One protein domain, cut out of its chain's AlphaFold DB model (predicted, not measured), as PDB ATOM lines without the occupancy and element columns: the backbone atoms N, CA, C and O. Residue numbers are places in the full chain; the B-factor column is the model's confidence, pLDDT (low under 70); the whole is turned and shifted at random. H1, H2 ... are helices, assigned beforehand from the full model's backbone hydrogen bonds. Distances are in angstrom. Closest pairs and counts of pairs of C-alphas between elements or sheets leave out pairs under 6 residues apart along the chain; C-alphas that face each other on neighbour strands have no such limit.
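What this domain is: This is residues 12 to 84 of the 328 residues of an uncharacterized protein of Rhodobacteraceae bacterium (UniProt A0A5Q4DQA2). Two small lobes meet where H2 begins: the helical hairpin of H1 and H2, and H5 with H3 and short H4. The printed part has 73 residues, five named helices, H1 to H5 in order, and no named strand: all helix. It is only just loose, close to compact: radius of gyration of the C-alphas 13.6 A, spans 37 by 27 by 18 A.

Where its parts are: H2, residues 35 to 48, measures 20.6 A. H1, residues 20 to 31, 16.6 A, begins at C-alpha 20 (75.336, 129.708, 156.991). H3 is residues 55 to 62, H4 66 to 69. H5, residues 73 to 84, 16.0 A, ends at C-alpha 84 (100.715, 127.929, 146.054).

How they stand to each other: H2 residues 37 to 41 touch H1 residues 27 to 31, opposite ways at a shallow tilt of 22 degrees; the closest C-alphas, Leu 31 and Trp 37, are 6.1 A apart. H2 residues 36 to 37 touch H5, the hub, about perpendicular at 73 degrees; the closest C-alphas, Gly 36 and Asn 77, are 5.0 A apart. H5 residues 80 to 84 touch H3; the closest C-alphas, Ile 61 and Ile 80, are 6.3 A apart. H4 and H5 only just touch, only at the corner, with 3 pairs of C-alphas within 8 A; the closest are Trp 69 and Val 76, 6.2 A. Every O i to N i+4 pair is within hydrogen-bond range in H3 and H5, 6 of 8 in H1, 8 of 10 in H2; H4 is too short for one.

The domain as a whole: The farthest C-alphas, Gly 15 and Ala 67, are 37.8 A apart. The printed part has no cut, no link between the helices is long, and no printed residue is under 70 in pLDDT.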
ATOM      1  N   LEU A  12      80.218 119.580 152.981       86.31
ATOM      2  CA  LEU A  12      80.668 119.409 154.369       86.31
ATOM      3  C   LEU A  12      79.516 119.076 155.334       86.31
ATOM      4  O   LEU A  12      79.717 118.382 156.327       86.31
ATOM      5  N   TRP A  13      78.315 119.575 155.039       88.44
ATOM      6  CA  TRP A  13      77.106 119.308 155.805       88.44
ATOM      7  C   TRP A  13      76.138 118.469 154.970       88.44
ATOM      8  O   TRP A  13      75.748 118.876 153.879       88.44
ATOM      9  N   GLU A  14      75.680 117.339 155.509       78.19
ATOM     10  CA  GLU A  14      74.690 116.452 154.867       78.19
ATOM     11  C   GLU A  14      73.265 117.063 154.795       78.19
ATOM     12  O   GLU A  14      72.319 116.414 154.348       78.19
ATOM     13  N   GLY A  15      73.094 118.320 155.223       81.88
ATOM     14  CA  GLY A  15      71.825 119.045 155.293       81.88
ATOM     15  C   GLY A  15      72.028 120.562 155.354       81.88
ATOM     16  O   GLY A  15      72.957 121.100 154.755       81.88
ATOM     17  N   GLU A  16      71.158 121.276 156.071       84.94
ATOM     18  CA  GLU A  16      71.284 122.731 156.231       84.94
ATOM     19  C   GLU A  16      72.589 123.093 156.961       84.94
ATOM     20  O   GLU A  16      72.890 122.537 158.017       84.94
ATOM     21  N   ASN A  17      73.375 124.015 156.393       88.19
ATOM     22  CA  ASN A  17      74.622 124.479 156.999       88.19
ATOM     23  C   ASN A  17      74.303 125.277 158.281       88.19
ATOM     24  O   ASN A  17      73.817 126.406 158.176       88.19
ATOM     25  N   PRO A  18      74.639 124.763 159.480       91.19
ATOM     26  CA  PRO A  18      74.299 125.417 160.745       91.19
ATOM     27  C   PRO A  18      75.047 126.743 160.955       91.19
ATOM     28  O   PRO A  18      74.703 127.517 161.844       91.19
ATOM     29  N   LEU A  19      76.082 127.005 160.150       92.06
ATOM     30  CA  LEU A  19      76.899 128.211 160.195       92.06
ATOM     31  C   LEU A  19      76.643 129.138 159.001       92.06
ATOM     32  O   LEU A  19      77.429 130.057 158.796       92.06
ATOM     33  N   ALA A  20      75.585 128.928 158.208       90.38
ATOM     34  CA  ALA A  20      75.336 129.708 156.991       90.38
ATOM     35  C   ALA A  20      75.286 131.223 157.257       90.38
ATOM     36  O   ALA A  20      76.025 131.984 156.630       90.38
ATOM     37  N   ASP A  21      74.483 131.648 158.236       92.62
ATOM     38  CA  ASP A  21      74.323 133.065 158.584       92.62
ATOM     39  C   ASP A  21      75.596 133.668 159.179       92.62
ATOM     40  O   ASP A  21      75.934 134.822 158.899       92.62
ATOM     41  N   LEU A  22      76.321 132.889 159.988       93.50
ATOM     42  CA  LEU A  22      77.587 133.320 160.573       93.50
ATOM     43  C   LEU A  22      78.652 133.472 159.483       93.50
ATOM     44  O   LEU A  22      79.323 134.497 159.414       93.50
ATOM     45  N   TRP A  23      78.765 132.497 158.581       93.75
ATOM     46  CA  TRP A  23      79.708 132.540 157.469       93.75
ATOM     47  C   TRP A  23      79.423 133.712 156.529       93.75
ATOM     48  O   TRP A  23      80.350 134.432 156.157       93.75
ATOM     49  N   ALA A  24      78.151 133.977 156.211       92.00
ATOM     50  CA  ALA A  24      77.753 135.123 155.396       92.00
ATOM     51  C   ALA A  24      78.200 136.469 156.003       92.00
ATOM     52  O   ALA A  24      78.566 137.387 155.268       92.00
ATOM     53  N   GLN A  25      78.225 136.576 157.336       93.69
ATOM     54  CA  GLN A  25      78.678 137.771 158.056       93.69
ATOM     55  C   GLN A  25      80.206 137.848 158.190       93.69
ATOM     56  O   GLN A  25      80.787 138.924 158.048       93.69
ATOM     57  N   THR A  26      80.869 136.723 158.460       92.94
ATOM     58  CA  THR A  26      82.309 136.676 158.748       92.94
ATOM     59  C   THR A  26      83.164 136.671 157.478       92.94
ATOM     60  O   THR A  26      84.240 137.268 157.460       92.94
ATOM     61  N   ARG A  27      82.691 136.072 156.378       92.69
ATOM     62  CA  ARG A  27      83.443 135.963 155.114       92.69
ATOM     63  C   ARG A  27      83.932 137.317 154.570       92.69
ATOM     64  O   ARG A  27      85.117 137.415 154.251       92.69
ATOM     65  N   PRO A  28      83.110 138.387 154.497       91.69
ATOM     66  CA  PRO A  28      83.594 139.704 154.075       91.69
ATOM     67  C   PRO A  28      84.644 140.293 155.025       91.69
ATOM     68  O   PRO A  28      85.572 140.953 154.572       91.69
ATOM     69  N   GLN A  29      84.522 140.036 156.332       93.38
ATOM     70  CA  GLN A  29      85.462 140.527 157.346       93.38
ATOM     71  C   GLN A  29      86.822 139.829 157.242       93.38
ATOM     72  O   GLN A  29      87.853 140.468 157.427       93.38
ATOM     73  N   ILE A  30      86.835 138.535 156.916       89.75
ATOM     74  CA  ILE A  30      88.065 137.778 156.648       89.75
ATOM     75  C   ILE A  30      88.744 138.305 155.381       89.75
ATOM     76  O   ILE A  30      89.932 138.605 155.402       89.75
ATOM     77  N   LEU A  31      87.992 138.499 154.294       87.75
ATOM     78  CA  LEU A  31      88.547 139.039 153.047       87.75
ATOM     79  C   LEU A  31      89.072 140.476 153.203       87.75
ATOM     80  O   LEU A  31      90.041 140.848 152.547       87.75
ATOM     81  N   ALA A  32      88.480 141.272 154.098       88.88
ATOM     82  CA  ALA A  32      88.946 142.624 154.400       88.88
ATOM     83  C   ALA A  32      90.311 142.666 155.118       88.88
ATOM     84  O   ALA A  32      90.946 143.718 155.134       88.88
ATOM     85  N   GLN A  33      90.779 141.549 155.687       84.56
ATOM     86  CA  GLN A  33      92.099 141.460 156.326       84.56
ATOM     87  C   GLN A  33      93.249 141.326 155.314       84.56
ATOM     88  O   GLN A  33      94.409 141.433 155.699       84.56
ATOM     89  N   GLY A  34      92.944 141.124 154.028       77.88
ATOM     90  CA  GLY A  34      93.918 141.117 152.936       77.88
ATOM     91  C   GLY A  34      93.963 139.806 152.152       77.88
ATOM     92  O   GLY A  34      93.381 138.791 152.537       77.88
ATOM     93  N   ASP A  35      94.697 139.827 151.038       73.38
ATOM     94  CA  ASP A  35      94.707 138.740 150.049       73.38
ATOM     95  C   ASP A  35      95.215 137.396 150.597       73.38
ATOM     96  O   ASP A  35      94.811 136.340 150.107       73.38
ATOM     97  N   GLY A  36      96.042 137.413 151.651       74.56
ATOM     98  CA  GLY A  36      96.542 136.203 152.316       74.56
ATOM     99  C   GLY A  36      95.435 135.313 152.894       74.56
ATOM    100  O   GLY A  36      95.591 134.098 152.968       74.56
ATOM    101  N   TRP A  37      94.278 135.891 153.222       87.56
ATOM    102  CA  TRP A  37      93.140 135.163 153.786       87.56
ATOM    103  C   TRP A  37      92.244 134.495 152.744       87.56
ATOM    104  O   TRP A  37      91.418 133.644 153.081       87.56
ATOM    105  N   ARG A  38      92.412 134.848 151.465       85.81
ATOM    106  CA  ARG A  38      91.572 134.344 150.376       85.81
ATOM    107  C   ARG A  38      91.677 132.829 150.209       85.81
ATOM    108  O   ARG A  38      90.672 132.189 149.932       85.81
ATOM    109  N   PHE A  39      92.858 132.256 150.452       88.31
ATOM    110  CA  PHE A  39      93.057 130.806 150.431       88.31
ATOM    111  C   PHE A  39      92.107 130.076 151.393       88.31
ATOM    112  O   PHE A  39      91.438 129.130 150.992       88.31
ATOM    113  N   TRP A  40      92.010 130.536 152.641       92.00
ATOM    114  CA  TRP A  40      91.180 129.901 153.667       92.00
ATOM    115  C   TRP A  40      89.687 130.019 153.364       92.00
ATOM    116  O   TRP A  40      88.930 129.079 153.599       92.00
ATOM    117  N   VAL A  41      89.279 131.161 152.804       91.94
ATOM    118  CA  VAL A  41      87.908 131.381 152.324       91.94
ATOM    119  C   VAL A  41      87.579 130.417 151.189       91.94
ATOM    120  O   VAL A  41      86.566 129.730 151.266       91.94
ATOM    121  N   ASP A  42      88.445 130.322 150.177       87.69
ATOM    122  CA  ASP A  42      88.237 129.442 149.025       87.69
ATOM    123  C   ASP A  42      88.234 127.959 149.444       87.69
ATOM    124  O   ASP A  42      87.389 127.188 148.990       87.69
ATOM    125  N   TRP A  43      89.131 127.560 150.354       91.69
ATOM    126  CA  TRP A  43      89.178 126.208 150.918       91.69
ATOM    127  C   TRP A  43      87.865 125.837 151.619       91.69
ATOM    128  O   TRP A  43      87.292 124.781 151.332       91.69
ATOM    129  N   TYR A  44      87.363 126.717 152.492       92.25
ATOM    130  CA  TYR A  44      86.127 126.477 153.231       92.25
ATOM    131  C   TYR A  44      84.888 126.525 152.327       92.25
ATOM    132  O   TYR A  44      84.046 125.633 152.414       92.25
ATOM    133  N   ASP A  45      84.800 127.487 151.400       90.38
ATOM    134  CA  ASP A  45      83.712 127.565 150.412       90.38
ATOM    135  C   ASP A  45      83.665 126.294 149.539       90.38
ATOM    136  O   ASP A  45      82.590 125.756 149.270       90.38
ATOM    137  N   ASN A  46      84.824 125.768 149.131       86.00
ATOM    138  CA  ASN A  46      84.894 124.515 148.381       86.00
ATOM    139  C   ASN A  46      84.417 123.318 149.215       86.00
ATOM    140  O   ASN A  46      83.652 122.503 148.702       86.00
ATOM    141  N   ALA A  47      84.791 123.237 150.496       88.75
ATOM    142  CA  ALA A  47      84.311 122.187 151.394       88.75
ATOM    143  C   ALA A  47      82.788 122.269 151.607       88.75
ATOM    144  O   ALA A  47      82.093 121.260 151.512       88.75
ATOM    145  N   LEU A  48      82.243 123.473 151.818       89.94
ATOM    146  CA  LEU A  48      80.798 123.690 151.952       89.94
ATOM    147  C   LEU A  48      80.013 123.222 150.721       89.94
ATOM    148  O   LEU A  48      78.908 122.710 150.865       89.94
ATOM    149  N   LEU A  49      80.576 123.395 149.524       85.38
ATOM    150  CA  LEU A  49      79.935 123.048 148.255       85.38
ATOM    151  C   LEU A  49      80.241 121.620 147.774       85.38
ATOM    152  O   LEU A  49      79.770 121.244 146.702       85.38
ATOM    153  N   GLY A  50      81.044 120.846 148.512       83.00
ATOM    154  CA  GLY A  50      81.487 119.512 148.090       83.00
ATOM    155  C   GLY A  50      82.369 119.539 146.841       83.00
ATOM    156  O   GLY A  50      82.380 118.600 146.046       83.00
ATOM    157  N   ARG A  51      83.078 120.647 146.612       79.44
ATOM    158  CA  ARG A  51      84.003 120.768 145.486       79.44
ATOM    159  C   ARG A  51      85.303 120.029 145.808       79.44
ATOM    160  O   ARG A  51      85.798 120.156 146.929       79.44
ATOM    161  N   PRO A  52      85.883 119.319 144.823       77.00
ATOM    162  CA  PRO A  52      87.138 118.612 145.017       77.00
ATOM    163  C   PRO A  52      88.244 119.584 145.435       77.00
ATOM    164  O   PRO A  52      88.384 120.671 144.868       77.00
ATOM    165  N   GLN A  53      89.015 119.176 146.439       82.62
ATOM    166  CA  GLN A  53      90.151 119.927 146.958       82.62
ATOM    167  C   GLN A  53      91.444 119.483 146.275       82.62
ATOM    168  O   GLN A  53      91.598 118.326 145.883       82.62
ATOM    169  N   ASP A  54      92.404 120.397 146.183       82.69
ATOM    170  CA  ASP A  54      93.756 120.078 145.736       82.69
ATOM    171  C   ASP A  54      94.548 119.453 146.896       82.69
ATOM    172  O   ASP A  54      95.210 120.138 147.679       82.69
ATOM    173  N   TYR A  55      94.413 118.136 147.063       83.94
ATOM    174  CA  TYR A  55      95.025 117.413 148.179       83.94
ATOM    175  C   TYR A  55      96.555 117.455 148.167       83.94
ATOM    176  O   TYR A  55      97.171 117.390 149.231       83.94
ATOM    177  N   GLU A  56      97.179 117.595 147.000       82.12
ATOM    178  CA  GLU A  56      98.631 117.719 146.909       82.12
ATOM    179  C   GLU A  56      99.085 119.090 147.433       82.12
ATOM    180  O   GLU A  56      99.999 119.163 148.261       82.12
ATOM    181  N   LEU A  57      98.404 120.173 147.040       85.56
ATOM    182  CA  LEU A  57      98.628 121.502 147.613       85.56
ATOM    183  C   LEU A  57      98.378 121.517 149.128       85.56
ATOM    184  O   LEU A  57      99.205 122.027 149.886       85.56
ATOM    185  N   LEU A  58      97.259 120.943 149.582       90.81
ATOM    186  CA  LEU A  58      96.918 120.890 151.006       90.81
ATOM    187  C   LEU A  58      97.945 120.097 151.815       90.81
ATOM    188  O   LEU A  58      98.268 120.495 152.932       90.81
ATOM    189  N   THR A  59      98.505 119.027 151.248       88.75
ATOM    190  CA  THR A  59      99.581 118.259 151.888       88.75
ATOM    191  C   THR A  59     100.834 119.116 152.062       88.75
ATOM    192  O   THR A  59     101.398 119.149 153.152       88.75
ATOM    193  N   LYS A  60     101.244 119.876 151.035       88.94
ATOM    194  CA  LYS A  60     102.400 120.791 151.129       88.94
ATOM    195  C   LYS A  60     102.189 121.865 152.202       88.94
ATOM    196  O   LYS A  60     103.106 122.148 152.965       88.94
ATOM    197  N   ILE A  61     100.976 122.412 152.305       93.25
ATOM    198  CA  ILE A  61     100.614 123.387 153.348       93.25
ATOM    199  C   ILE A  61     100.620 122.738 154.738       93.25
ATOM    200  O   ILE A  61     101.176 123.304 155.673       93.25
ATOM    201  N   ALA A  62     100.052 121.540 154.887       92.94
ATOM    202  CA  ALA A  62     100.024 120.821 156.163       92.94
ATOM    203  C   ALA A  62     101.428 120.453 156.680       92.94
ATOM    204  O   ALA A  62     101.609 120.283 157.883       92.94
ATOM    205  N   LEU A  63     102.411 120.351 155.780       94.50
ATOM    206  CA  LEU A  63     103.811 120.054 156.087       94.50
ATOM    207  C   LEU A  63     104.669 121.297 156.389       94.50
ATOM    208  O   LEU A  63     105.870 121.142 156.612       94.50
ATOM    209  N   ILE A  64     104.092 122.509 156.427       92.25
ATOM    210  CA  ILE A  64     104.780 123.691 156.974       92.25
ATOM    211  C   ILE A  64     105.270 123.363 158.392       92.25
ATOM    212  O   ILE A  64     104.518 122.795 159.190       92.25
ATOM    213  N   ASP A  65     106.517 123.729 158.709       94.25
ATOM    214  CA  ASP A  65     107.120 123.426 160.006       94.25
ATOM    215  C   ASP A  65     106.255 123.973 161.153       94.25
ATOM    216  O   ASP A  65     105.794 125.116 161.143       94.25
ATOM    217  N   SER A  66     106.057 123.149 162.181       92.31
ATOM    218  CA  SER A  66     105.387 123.520 163.432       92.31
ATOM    219  C   SER A  66     105.855 124.862 164.021       92.31
ATOM    220  O   SER A  66     105.038 125.618 164.550       92.31
ATOM    221  N   ALA A  67     107.145 125.190 163.904       93.75
ATOM    222  CA  ALA A  67     107.710 126.443 164.389       93.75
ATOM    223  C   ALA A  67     107.206 127.662 163.602       93.75
ATOM    224  O   ALA A  67     107.125 128.755 164.162       93.75
ATOM    225  N   ASP A  68     106.854 127.494 162.325       91.81
ATOM    226  CA  ASP A  68     106.311 128.557 161.480       91.81
ATOM    227  C   ASP A  68     104.833 128.824 161.762       91.81
ATOM    228  O   ASP A  68     104.425 129.985 161.798       91.81
ATOM    229  N   TRP A  69     104.051 127.789 162.086       91.69
ATOM    230  CA  TRP A  69     102.665 127.959 162.545       91.69
ATOM    231  C   TRP A  69     102.565 128.855 163.789       91.69
ATOM    232  O   TRP A  69     101.616 129.627 163.932       91.69
ATOM    233  N   GLY A  70     103.572 128.806 164.667       91.25
ATOM    234  CA  GLY A  70     103.650 129.637 165.871       91.25
ATOM    235  C   GLY A  70     103.987 131.115 165.632       91.25
ATOM    236  O   GLY A  70     103.872 131.911 166.563       91.25
ATOM    237  N   LYS A  71     104.392 131.514 164.417       90.50
ATOM    238  CA  LYS A  71     104.826 132.893 164.102       90.50
ATOM    239  C   LYS A  71     103.679 133.840 163.731       90.50
ATOM    240  O   LYS A  71     103.916 135.029 163.531       90.50
ATOM    241  N   GLY A  72     102.445 133.340 163.686       89.31
ATOM    242  CA  GLY A  72     101.242 134.132 163.437       89.31
ATOM    243  C   GLY A  72     100.742 134.075 161.992       89.31
ATOM    244  O   GLY A  72     101.419 133.589 161.086       89.31
ATOM    245  N   ALA A  73      99.516 134.566 161.792       86.81
ATOM    246  CA  ALA A  73      98.759 134.377 160.555       86.81
ATOM    247  C   ALA A  73      99.419 135.014 159.323       86.81
ATOM    248  O   ALA A  73      99.416 134.401 158.262       86.81
ATOM    249  N   ASP A  74     100.026 136.196 159.455       83.12
ATOM    250  CA  ASP A  74     100.666 136.880 158.322       83.12
ATOM    251  C   ASP A  74     101.857 136.085 157.770       83.12
ATOM    252  O   ASP A  74     101.997 135.936 156.556       83.12
ATOM    253  N   HIS A  75     102.675 135.510 158.660       87.75
ATOM    254  CA  HIS A  75     103.808 134.657 158.288       87.75
ATOM    255  C   HIS A  75     103.338 133.384 157.580       87.75
ATOM    256  O   HIS A  75     103.823 133.046 156.503       87.75
ATOM    257  N   VAL A  76     102.338 132.710 158.149       90.69
ATOM    258  CA  VAL A  76     101.772 131.485 157.567       90.69
ATOM    259  C   VAL A  76     101.109 131.768 156.218       90.69
ATOM    260  O   VAL A  76     101.312 131.017 155.268       90.69
ATOM    261  N   ASN A  77     100.365 132.866 156.089       87.62
ATOM    262  CA  ASN A  77      99.728 133.249 154.829       87.62
ATOM    263  C   ASN A  77     100.766 133.550 153.733       87.62
ATOM    264  O   ASN A  77     100.537 133.203 152.573       87.62
ATOM    265  N   ALA A  78     101.914 134.141 154.086       80.00
ATOM    266  CA  ALA A  78     103.019 134.348 153.151       80.00
ATOM    267  C   ALA A  78     103.625 133.015 152.673       80.00
ATOM    268  O   ALA A  78     103.796 132.821 151.469       80.00
ATOM    269  N   LEU A  79     103.861 132.066 153.588       82.00
ATOM    270  CA  LEU A  79     104.337 130.721 153.240       82.00
ATOM    271  C   LEU A  79     103.336 129.963 152.362       82.00
ATOM    272  O   LEU A  79     103.715 129.336 151.377       82.00
ATOM    273  N   ILE A  80     102.042 130.053 152.672       82.50
ATOM    274  CA  ILE A  80     100.986 129.454 151.851       82.50
ATOM    275  C   ILE A  80     100.980 130.066 150.449       82.50
ATOM    276  O   ILE A  80     100.821 129.340 149.470       82.50
ATOM    277  N   ALA A  81     101.168 131.380 150.321       76.19
ATOM    278  CA  ALA A  81     101.254 132.029 149.016       76.19
ATOM    279  C   ALA A  81     102.455 131.520 148.198       76.19
ATOM    280  O   ALA A  81     102.295 131.228 147.012       76.19
ATOM    281  N   GLU A  82     103.619 131.350 148.829       74.81
ATOM    282  CA  GLU A  82     104.811 130.772 148.200       74.81
ATOM    283  C   GLU A  82     104.582 129.317 147.768       74.81
ATOM    284  O   GLU A  82     104.822 128.964 146.612       74.81
ATOM    285  N   ILE A  83     104.029 128.485 148.652       79.38
ATOM    286  CA  ILE A  83     103.699 127.086 148.350       79.38
ATOM    287  C   ILE A  83     102.699 127.003 147.197       79.38
ATOM    288  O   ILE A  83     102.869 126.174 146.308       79.38
ATOM    289  N   ARG A  84     101.679 127.869 147.163       77.75
ATOM    290  CA  ARG A  84     100.715 127.929 146.054       77.75
ATOM    291  C   ARG A  84     101.387 128.302 144.740       77.75
ATOM    292  O   ARG A  84     101.076 127.698 143.719       77.75
TER     293      ARG A  84